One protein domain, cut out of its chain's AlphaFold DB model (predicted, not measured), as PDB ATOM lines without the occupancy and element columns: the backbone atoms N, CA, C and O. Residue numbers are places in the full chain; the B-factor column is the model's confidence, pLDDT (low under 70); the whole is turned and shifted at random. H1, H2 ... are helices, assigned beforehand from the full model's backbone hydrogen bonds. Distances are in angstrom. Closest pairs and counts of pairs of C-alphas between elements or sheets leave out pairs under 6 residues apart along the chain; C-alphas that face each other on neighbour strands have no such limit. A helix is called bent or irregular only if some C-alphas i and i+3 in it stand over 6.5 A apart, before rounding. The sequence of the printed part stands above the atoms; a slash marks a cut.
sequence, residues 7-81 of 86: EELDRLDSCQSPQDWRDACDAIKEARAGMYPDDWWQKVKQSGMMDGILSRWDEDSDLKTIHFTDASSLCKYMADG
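What this domain is: This is residues 7 to 81 of the 86 residues of an uncharacterized protein of Verrucomicrobiales bacterium (UniProt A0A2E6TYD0). Five short helices are set round a small middle: H1 and H2 form a helical hairpin, H5 packs on H2, and H3 and H4 make a corner on the side away from H2, near H1 but with few close contacts. From the end of H4 a long loop, residues 58 to 70, swings round the outside to the start of H5. The printed part has 75 residues with five named helices, in the order H1 H2 H3 H4 H5, and no named strand; its class is all helix. It is compact, with a radius of gyration of the C-alphas of 11.7 A, and elongated, with spans of 34 by 22 by 21 A.

How they stand to each other: H1, residues 7 to 14, touches H2, residues 18 to 30, at a shallow tilt of 11 degrees, and they run opposite ways as a hairpin. Their closest C-alphas are those of Leu 12 and Trp 21, 6.1 A apart. H3, residues 38 to 46, is close to H1 but not clearly touching, at a steep tilt of 41 degrees; the closest C-alphas, of Leu 9 and Val 44, are 7.0 A apart. H4, residues 49 to 57, is close to H1 but not clearly touching, at a shallow tilt of 30 degrees, with the C-alphas of Asp 13 and Met 49 closest at 5.9 A. H3 and H4 stand at a steep tilt of 66 degrees and are close but not clearly touching; the C-alphas of Val 44 and Met 50 are closest, at 7.0 A. H5, residues 71 to 80, touches H2 at a steep tilt of 42 degrees, opposite ways, with the C-alphas of Arg 22 and Ala 79 closest at 4.9 A. H5 is close to H3 but not clearly touching, with the C-alphas of Trp 41 and Ala 71 closest at 5.5 A. H1 and H5 are apart, and H2 and H4 are only just apart, with closest C-alphas 8.3 A from each other. In H1, H2, H4 and H5 every O i to N i+4 pair is within hydrogen-bond range; in H3 it is 4 of 5.

Where its parts are: H1 begins at C-alpha 7, (201.855, 149.296, 213.786), and is 10.4 A long. H2, the longest helix with 13 residues, measures 18.1 A. H3 measures 13.5 A and is irregular, but only just: C-alphas 38 and 41 are 6.8 A apart. H4 measures 12.0 A and ends at C-alpha 57, (195.157, 166.269, 226.446). H5 measures 13.8 A and ends at C-alpha 80, (203.207, 172.661, 218.459).

The domain as a whole: The two C-alphas farthest apart, of Ala 33 and Glu 59, are 34.8 A apart. The printed part has no cut. The link from H4 to H5, 13 residues, is long. The mean pLDDT of the printed part is 72.6, and residues 54 to 73 and 75 to 81 are under 70.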
ATOM      1  N   GLU A   7     200.806 148.983 212.803       84.69
ATOM      2  CA  GLU A   7     201.855 149.296 213.786       84.69
ATOM      3  C   GLU A   7     202.091 150.805 213.929       84.69
ATOM      4  O   GLU A   7     202.321 151.301 215.026       84.69
ATOM      5  N   GLU A   8     202.016 151.549 212.824       83.75
ATOM      6  CA  GLU A   8     202.133 153.008 212.839       83.75
ATOM      7  C   GLU A   8     200.923 153.664 213.510       83.75
ATOM      8  O   GLU A   8     201.086 154.635 214.244       83.75
ATOM      9  N   LEU A   9     199.722 153.112 213.304       84.44
ATOM     10  CA  LEU A   9     198.508 153.557 213.994       84.44
ATOM     11  C   LEU A   9     198.552 153.243 215.492       84.44
ATOM     12  O   LEU A   9     198.235 154.115 216.290       84.44
ATOM     13  N   ASP A  10     198.982 152.045 215.882       85.38
ATOM     14  CA  ASP A  10     199.160 151.670 217.291       85.38
ATOM     15  C   ASP A  10     200.184 152.576 217.980       85.38
ATOM     16  O   ASP A  10     199.988 153.023 219.110       85.38
ATOM     17  N   ARG A  11     201.269 152.912 217.273       83.50
ATOM     18  CA  ARG A  11     202.283 153.829 217.793       83.50
ATOM     19  C   ARG A  11     201.701 155.216 218.044       83.50
ATOM     20  O   ARG A  11     201.973 155.779 219.097       83.50
ATOM     21  N   LEU A  12     200.876 155.718 217.125       82.44
ATOM     22  CA  LEU A  12     200.145 156.975 217.284       82.44
ATOM     23  C   LEU A  12     199.146 156.917 218.454       82.44
ATOM     24  O   LEU A  12     199.108 157.842 219.258       82.44
ATOM     25  N   ASP A  13     198.385 155.830 218.599       83.44
ATOM     26  CA  ASP A  13     197.431 155.644 219.708       83.44
ATOM     27  C   ASP A  13     198.119 155.596 221.082       83.44
ATOM     28  O   ASP A  13     197.609 156.108 222.082       83.44
ATOM     29  N   SER A  14     199.322 155.019 221.128       84.44
ATOM     30  CA  SER A  14     200.106 154.902 222.357       84.44
ATOM     31  C   SER A  14     200.684 156.232 222.855       84.44
ATOM     32  O   SER A  14     201.040 156.334 224.034       84.44
ATOM     33  N   CYS A  15     200.761 157.257 222.000       83.31
ATOM     34  CA  CYS A  15     201.347 158.551 222.341       83.31
ATOM     35  C   CYS A  15     200.592 159.200 223.509       83.31
ATOM     36  O   CYS A  15     199.409 159.517 223.412       83.31
ATOM     37  N   GLN A  16     201.288 159.424 224.626       76.81
ATOM     38  CA  GLN A  16     200.696 160.065 225.805       76.81
ATOM     39  C   GLN A  16     200.879 161.584 225.796       76.81
ATOM     40  O   GLN A  16     200.190 162.274 226.537       76.81
ATOM     41  N   SER A  17     201.785 162.113 224.971       74.19
ATOM     42  CA  SER A  17     202.107 163.540 224.925       74.19
ATOM     43  C   SER A  17     202.148 164.100 223.497       74.19
ATOM     44  O   SER A  17     202.488 163.371 222.561       74.19
ATOM     45  N   PRO A  18     201.911 165.418 223.340       73.56
ATOM     46  CA  PRO A  18     202.192 166.188 222.123       73.56
ATOM     47  C   PRO A  18     203.545 165.860 221.478       73.56
ATOM     48  O   PRO A  18     203.666 165.734 220.260       73.56
ATOM     49  N   GLN A  19     204.565 165.692 222.325       77.56
ATOM     50  CA  GLN A  19     205.930 165.388 221.916       77.56
ATOM     51  C   GLN A  19     206.043 163.977 221.318       77.56
ATOM     52  O   GLN A  19     206.505 163.843 220.192       77.56
ATOM     53  N   ASP A  20     205.514 162.949 221.996       81.31
ATOM     54  CA  ASP A  20     205.492 161.570 221.476       81.31
ATOM     55  C   ASP A  20     204.755 161.475 220.138       81.31
ATOM     56  O   ASP A  20     205.169 160.746 219.236       81.31
ATOM     57  N   TRP A  21     203.657 162.220 219.998       80.25
ATOM     58  CA  TRP A  21     202.887 162.261 218.759       80.25
ATOM     59  C   TRP A  21     203.670 162.909 217.621       80.25
ATOM     60  O   TRP A  21     203.633 162.430 216.484       80.25
ATOM     61  N   ARG A  22     204.409 163.982 217.917       82.81
ATOM     62  CA  ARG A  22     205.316 164.614 216.959       82.81
ATOM     63  C   ARG A  22     206.388 163.636 216.496       82.81
ATOM     64  O   ARG A  22     206.543 163.467 215.291       82.81
ATOM     65  N   ASP A  23     207.064 162.971 217.428       84.88
ATOM     66  CA  ASP A  23     208.090 161.971 217.124       84.88
ATOM     67  C   ASP A  23     207.521 160.810 216.290       84.88
ATOM     68  O   ASP A  23     208.135 160.382 215.312       84.88
ATOM     69  N   ALA A  24     206.308 160.337 216.600       86.00
ATOM     70  CA  ALA A  24     205.632 159.310 215.808       86.00
ATOM     71  C   ALA A  24     205.298 159.797 214.385       86.00
ATOM     72  O   ALA A  24     205.553 159.090 213.406       86.00
ATOM     73  N   CYS A  25     204.772 161.015 214.240       83.25
ATOM     74  CA  CYS A  25     204.539 161.634 212.936       83.25
ATOM     75  C   CYS A  25     205.813 161.816 212.115       83.25
ATOM     76  O   CYS A  25     205.793 161.554 210.908       83.25
ATOM     77  N   ASP A  26     206.875 162.320 212.740       84.69
ATOM     78  CA  ASP A  26     208.148 162.568 212.078       84.69
ATOM     79  C   ASP A  26     208.766 161.237 211.639       84.69
ATOM     80  O   ASP A  26     209.113 161.112 210.468       84.69
ATOM     81  N   ALA A  27     208.729 160.189 212.469       85.00
ATOM     82  CA  ALA A  27     209.191 158.852 212.085       85.00
ATOM     83  C   ALA A  27     208.461 158.295 210.848       85.00
ATOM     84  O   ALA A  27     209.078 157.728 209.941       85.00
ATOM     85  N   ILE A  28     207.140 158.477 210.768       83.62
ATOM     86  CA  ILE A  28     206.341 157.994 209.634       83.62
ATOM     87  C   ILE A  28     206.611 158.815 208.362       83.62
ATOM     88  O   ILE A  28     206.629 158.262 207.253       83.62
ATOM     89  N   LYS A  29     206.842 160.125 208.514       81.75
ATOM     90  CA  LYS A  29     207.291 161.011 207.434       81.75
ATOM     91  C   LYS A  29     208.676 160.629 206.944       81.75
ATOM     92  O   LYS A  29     208.855 160.484 205.739       81.75
ATOM     93  N   GLU A  30     209.642 160.447 207.836       84.94
ATOM     94  CA  GLU A  30     211.009 160.045 207.498       84.94
ATOM     95  C   GLU A  30     211.017 158.710 206.749       84.94
ATOM     96  O   GLU A  30     211.645 158.598 205.695       84.94
ATOM     97  N   ALA A  31     210.204 157.746 207.191       82.88
ATOM     98  CA  ALA A  31     210.015 156.470 206.502       82.88
ATOM     99  C   ALA A  31     209.456 156.608 205.067       82.88
ATOM    100  O   ALA A  31     209.550 155.673 204.267       82.88
ATOM    101  N   ARG A  32     208.865 157.759 204.722       83.00
ATOM    102  CA  ARG A  32     208.205 158.041 203.435       83.00
ATOM    103  C   ARG A  32     208.728 159.304 202.748       83.00
ATOM    104  O   ARG A  32     208.002 159.937 201.984       83.00
ATOM    105  N   ALA A  33     209.995 159.651 202.983       78.94
ATOM    106  CA  ALA A  33     210.666 160.789 202.348       78.94
ATOM    107  C   ALA A  33     209.964 162.147 202.583       78.94
ATOM    108  O   ALA A  33     209.911 163.003 201.703       78.94
ATOM    109  N   GLY A  34     209.412 162.339 203.781       75.44
ATOM    110  CA  GLY A  34     208.767 163.576 204.222       75.44
ATOM    111  C   GLY A  34     207.275 163.684 203.896       75.44
ATOM    112  O   GLY A  34     206.675 164.720 204.187       75.44
ATOM    113  N   MET A  35     206.659 162.645 203.321       75.75
ATOM    114  CA  MET A  35     205.245 162.654 202.926       75.75
ATOM    115  C   MET A  35     204.407 161.701 203.783       75.75
ATOM    116  O   MET A  35     204.810 160.571 204.051       75.75
ATOM    117  N   TYR A  36     203.212 162.139 204.183       78.31
ATOM    118  CA  TYR A  36     202.246 161.253 204.832       78.31
ATOM    119  C   TYR A  36     201.556 160.339 203.801       78.31
ATOM    120  O   TYR A  36     201.365 160.745 202.655       78.31
ATOM    121  N   PRO A  37     201.148 159.120 204.189       79.44
ATOM    122  CA  PRO A  37     200.227 158.296 203.407       79.44
ATOM    123  C   PRO A  37     198.908 159.026 203.121       79.44
ATOM    124  O   PRO A  37     198.335 159.597 204.042       79.44
ATOM    125  N   ASP A  38     198.349 158.893 201.916       79.62
ATOM    126  CA  ASP A  38     196.979 159.359 201.611       79.62
ATOM    127  C   ASP A  38     195.937 158.802 202.599       79.62
ATOM    128  O   ASP A  38     195.089 159.525 203.119       79.62
ATOM    129  N   ASP A  39     196.041 157.509 202.920       81.50
ATOM    130  CA  ASP A  39     195.105 156.820 203.816       81.50
ATOM    131  C   ASP A  39     195.346 157.126 205.303       81.50
ATOM    132  O   ASP A  39     194.518 156.766 206.137       81.50
ATOM    133  N   TRP A  40     196.453 157.797 205.664       80.81
ATOM    134  CA  TRP A  40     196.756 158.155 207.059       80.81
ATOM    135  C   TRP A  40     195.570 158.878 207.674       80.81
ATOM    136  O   TRP A  40     195.086 158.502 208.740       80.81
ATOM    137  N   TRP A  41     195.094 159.926 206.997       77.31
ATOM    138  CA  TRP A  41     194.079 160.811 207.557       77.31
ATOM    139  C   TRP A  41     192.773 160.066 207.785       77.31
ATOM    140  O   TRP A  41     192.162 160.172 208.850       77.31
ATOM    141  N   GLN A  42     192.380 159.249 206.808       81.38
ATOM    142  CA  GLN A  42     191.185 158.429 206.921       81.38
ATOM    143  C   GLN A  42     191.316 157.383 208.024       81.38
ATOM    144  O   GLN A  42     190.348 157.173 208.748       81.38
ATOM    145  N   LYS A  43     192.486 156.763 208.194       83.25
ATOM    146  CA  LYS A  43     192.719 155.738 209.219       83.25
ATOM    147  C   LYS A  43     192.775 156.301 210.629       83.25
ATOM    148  O   LYS A  43     192.136 155.737 211.512       83.25
ATOM    149  N   VAL A  44     193.459 157.424 210.837       78.94
ATOM    150  CA  VAL A  44     193.477 158.125 212.131       78.94
ATOM    151  C   VAL A  44     192.061 158.572 212.502       78.94
ATOM    152  O   VAL A  44     191.617 158.345 213.625       78.94
ATOM    153  N   LYS A  45     191.301 159.111 211.538       76.62
ATOM    154  CA  LYS A  45     189.901 159.497 211.751       76.62
ATOM    155  C   LYS A  45     188.983 158.296 212.019       76.62
ATOM    156  O   LYS A  45     188.127 158.378 212.890       76.62
ATOM    157  N   GLN A  46     189.147 157.188 211.289       76.88
ATOM    158  CA  GLN A  46     188.360 155.958 211.481       76.88
ATOM    159  C   GLN A  46     188.680 155.247 212.795       76.88
ATOM    160  O   GLN A  46     187.791 154.628 213.368       76.88
ATOM    161  N   SER A  47     189.924 155.328 213.267       71.56
ATOM    162  CA  SER A  47     190.339 154.667 214.507       71.56
ATOM    163  C   SER A  47     189.742 155.329 215.750       71.56
ATOM    164  O   SER A  47     189.809 154.753 216.824       71.56
ATOM    165  N   GLY A  48     189.189 156.544 215.638       70.75
ATOM    166  CA  GLY A  48     188.656 157.280 216.788       70.75
ATOM    167  C   GLY A  48     189.728 157.753 217.776       70.75
ATOM    168  O   GLY A  48     189.397 158.432 218.739       70.75
ATOM    169  N   MET A  49     191.013 157.475 217.509       74.00
ATOM    170  CA  MET A  49     192.143 157.864 218.360       74.00
ATOM    171  C   MET A  49     192.217 159.374 218.593       74.00
ATOM    172  O   MET A  49     192.686 159.806 219.635       74.00
ATOM    173  N   MET A  50     191.702 160.190 217.665       70.50
ATOM    174  CA  MET A  50     191.580 161.635 217.876       70.50
ATOM    175  C   MET A  50     190.773 161.953 219.130       70.50
ATOM    176  O   MET A  50     191.206 162.783 219.907       70.50
ATOM    177  N   ASP A  51     189.636 161.295 219.343       70.62
ATOM    178  CA  ASP A  51     188.771 161.574 220.490       70.62
ATOM    179  C   ASP A  51     189.461 161.180 221.803       70.62
ATOM    180  O   ASP A  51     189.485 161.956 222.752       70.62
ATOM    181  N   GLY A  52     190.135 160.024 221.818       70.31
ATOM    182  CA  GLY A  52     190.872 159.544 222.988       70.31
ATOM    183  C   GLY A  52     192.121 160.365 223.315       70.31
ATOM    184  O   GLY A  52     192.396 160.624 224.484       70.31
ATOM    185  N   ILE A  53     192.880 160.787 222.303       71.88
ATOM    186  CA  ILE A  53     194.103 161.577 222.493       71.88
ATOM    187  C   ILE A  53     193.756 163.025 222.812       71.88
ATOM    188  O   ILE A  53     194.344 163.584 223.732       71.88
ATOM    189  N   LEU A  54     192.769 163.605 222.118       68.75
ATOM    190  CA  LEU A  54     192.243 164.916 222.478       68.75
ATOM    191  C   LEU A  54     191.728 164.855 223.908       68.75
ATOM    192  O   LEU A  54     192.306 165.544 224.721       68.75
ATOM    193  N   SER A  55     190.812 163.952 224.273       69.88
ATOM    194  CA  SER A  55     190.306 163.832 225.653       69.88
ATOM    195  C   SER A  55     191.397 163.626 226.713       69.88
ATOM    196  O   SER A  55     191.203 164.046 227.850       69.88
ATOM    197  N   ARG A  56     192.520 162.977 226.381       68.50
ATOM    198  CA  ARG A  56     193.680 162.832 227.281       68.50
ATOM    199  C   ARG A  56     194.467 164.126 227.456       68.50
ATOM    200  O   ARG A  56     195.120 164.299 228.477       68.50
ATOM    201  N   TRP A  57     194.462 164.984 226.446       68.12
ATOM    202  CA  TRP A  57     195.157 166.269 226.446       68.12
ATOM    203  C   TRP A  57     194.208 167.442 226.775       68.12
ATOM    204  O   TRP A  57     194.688 168.527 227.077       68.12
ATOM    205  N   ASP A  58     192.888 167.208 226.759       60.09
ATOM    206  CA  ASP A  58     191.768 168.155 226.929       60.09
ATOM    207  C   ASP A  58     191.428 168.468 228.390       60.09
ATOM    208  O   ASP A  58     190.387 169.061 228.658       60.09
ATOM    209  N   GLU A  59     192.284 168.139 229.363       52.19
ATOM    210  CA  GLU A  59     192.075 168.680 230.715       52.19
ATOM    211  C   GLU A  59     192.170 170.226 230.744       52.19
ATOM    212  O   GLU A  59     191.883 170.818 231.780       52.19
ATOM    213  N   ASP A  60     192.496 170.895 229.618       51.94
ATOM    214  CA  ASP A  60     192.654 172.354 229.564       51.94
ATOM    215  C   ASP A  60     192.177 173.100 228.280       51.94
ATOM    216  O   ASP A  60     192.491 174.280 228.159       51.94
ATOM    217  N   SER A  61     191.455 172.550 227.276       47.00
ATOM    218  CA  SER A  61     191.008 173.432 226.157       47.00
ATOM    219  C   SER A  61     189.680 173.178 225.457       47.00
ATOM    220  O   SER A  61     189.230 172.082 225.182       47.00
ATOM    221  N   ASP A  62     189.123 174.316 225.053       47.72
ATOM    222  CA  ASP A  62     187.937 174.599 224.251       47.72
ATOM    223  C   ASP A  62     188.016 174.048 222.799       47.72
ATOM    224  O   ASP A  62     187.814 174.752 221.807       47.72
ATOM    225  N   LEU A  63     188.321 172.760 222.628       51.50
ATOM    226  CA  LEU A  63     188.601 172.107 221.338       51.50
ATOM    227  C   LEU A  63     187.365 171.854 220.454       51.50
ATOM    228  O   LEU A  63     187.450 171.182 219.425       51.50
ATOM    229  N   LYS A  64     186.207 172.431 220.794       47.38
ATOM    230  CA  LYS A  64     184.907 172.106 220.178       47.38
ATOM    231  C   LYS A  64     184.767 172.446 218.689       47.38
ATOM    232  O   LYS A  64     183.733 172.121 218.110       47.38
ATOM    233  N   THR A  65     185.762 173.054 218.035       47.91
ATOM    234  CA  THR A  65     185.568 173.540 216.656       47.91
ATOM    235  C   THR A  65     186.810 173.601 215.761       47.91
ATOM    236  O   THR A  65     186.833 174.382 214.808       47.91
ATOM    237  N   ILE A  66     187.847 172.786 215.988       54.22
ATOM    238  CA  ILE A  66     188.976 172.746 215.040       54.22
ATOM    239  C   ILE A  66     188.672 171.766 213.905       54.22
ATOM    240  O   ILE A  66     188.835 170.552 214.015       54.22
ATOM    241  N   HIS A  67     188.232 172.312 212.771       54.91
ATOM    242  CA  HIS A  67     188.159 171.574 211.515       54.91
ATOM    243  C   HIS A  67     189.573 171.328 210.981       54.91
ATOM    244  O   HIS A  67     190.116 172.115 210.206       54.91
ATOM    245  N   PHE A  68     190.178 170.214 211.381       62.62
ATOM    246  CA  PHE A  68     191.397 169.736 210.747       62.62
ATOM    247  C   PHE A  68     191.080 169.291 209.312       62.62
ATOM    248  O   PHE A  68     190.315 168.352 209.086       62.62
ATOM    249  N   THR A  69     191.640 169.998 208.334       63.06
ATOM    250  CA  THR A  69     191.436 169.732 206.901       63.06
ATOM    251  C   THR A  69     192.480 168.789 206.305       63.06
ATOM    252  O   THR A  69     192.256 168.259 205.222       63.06
ATOM    253  N   ASP A  70     193.596 168.564 207.004       64.50
ATOM    254  CA  ASP A  70     194.691 167.695 206.572       64.50
ATOM    255  C   ASP A  70     195.489 167.147 207.770       64.50
ATOM    256  O   ASP A  70     195.568 167.781 208.832       64.50
ATOM    257  N   ALA A  71     196.139 165.996 207.568       65.69
ATOM    258  CA  ALA A  71     197.003 165.341 208.549       65.69
ATOM    259  C   ALA A  71     198.161 166.233 209.022       65.69
ATOM    260  O   ALA A  71     198.544 166.180 210.190       65.69
ATOM    261  N   SER A  72     198.690 167.093 208.152       66.38
ATOM    262  CA  SER A  72     199.757 168.033 208.502       66.38
ATOM    263  C   SER A  72     199.284 169.107 209.471       66.38
ATOM    264  O   SER A  72     200.054 169.518 210.334       66.38
ATOM    265  N   SER A  73     198.035 169.562 209.342       68.75
ATOM    266  CA  SER A  73     197.441 170.559 210.238       68.75
ATOM    267  C   SER A  73     197.176 169.966 211.613       68.75
ATOM    268  O   SER A  73     197.513 170.598 212.609       68.75
ATOM    269  N   LEU A  74     196.654 168.734 211.666       70.12
ATOM    270  CA  LEU A  74     196.527 168.002 212.926       70.12
ATOM    271  C   LEU A  74     197.900 167.790 213.547       70.12
ATOM    272  O   LEU A  74     198.106 168.169 214.689       70.12
ATOM    273  N   CYS A  75     198.853 167.215 212.813       67.75
ATOM    274  CA  CYS A  75     200.135 166.895 213.414       67.75
ATOM    275  C   CYS A  75     200.876 168.159 213.862       67.75
ATOM    276  O   CYS A  75     201.450 168.150 214.937       67.75
ATOM    277  N   LYS A  76     200.787 169.277 213.129       67.00
ATOM    278  CA  LYS A  76     201.288 170.571 213.615       67.00
ATOM    279  C   LYS A  76     200.558 171.041 214.869       67.00
ATOM    280  O   LYS A  76     201.226 171.438 215.803       67.00
ATOM    281  N   TYR A  77     199.230 170.988 214.912       69.38
ATOM    282  CA  TYR A  77     198.467 171.403 216.092       69.38
ATOM    283  C   TYR A  77     198.829 170.569 217.332       69.38
ATOM    284  O   TYR A  77     199.142 171.118 218.385       69.38
ATOM    285  N   MET A  78     198.886 169.249 217.158       68.31
ATOM    286  CA  MET A  78     199.257 168.278 218.183       68.31
ATOM    287  C   MET A  78     200.733 168.401 218.590       68.31
ATOM    288  O   MET A  78     201.045 168.196 219.749       68.31
ATOM    289  N   ALA A  79     201.640 168.754 217.672       63.97
ATOM    290  CA  ALA A  79     203.087 168.848 217.911       63.97
ATOM    291  C   ALA A  79     203.573 170.220 218.399       63.97
ATOM    292  O   ALA A  79     204.646 170.310 218.996       63.97
ATOM    293  N   ASP A  80     202.856 171.293 218.066       60.06
ATOM    294  CA  ASP A  80     203.207 172.661 218.459       60.06
ATOM    295  C   ASP A  80     202.827 172.917 219.917       60.06
ATOM    296  O   ASP A  80     203.315 173.875 220.509       60.06
ATOM    297  N   GLY A  81     201.980 172.059 220.509       54.72
ATOM    298  CA  GLY A  81     201.582 172.179 221.907       54.72
ATOM    299  C   GLY A  81     201.136 173.602 222.227       54.72
ATOM    300  O   GLY A  81     201.452 174.111 223.300       54.72
TER     301      GLY A  81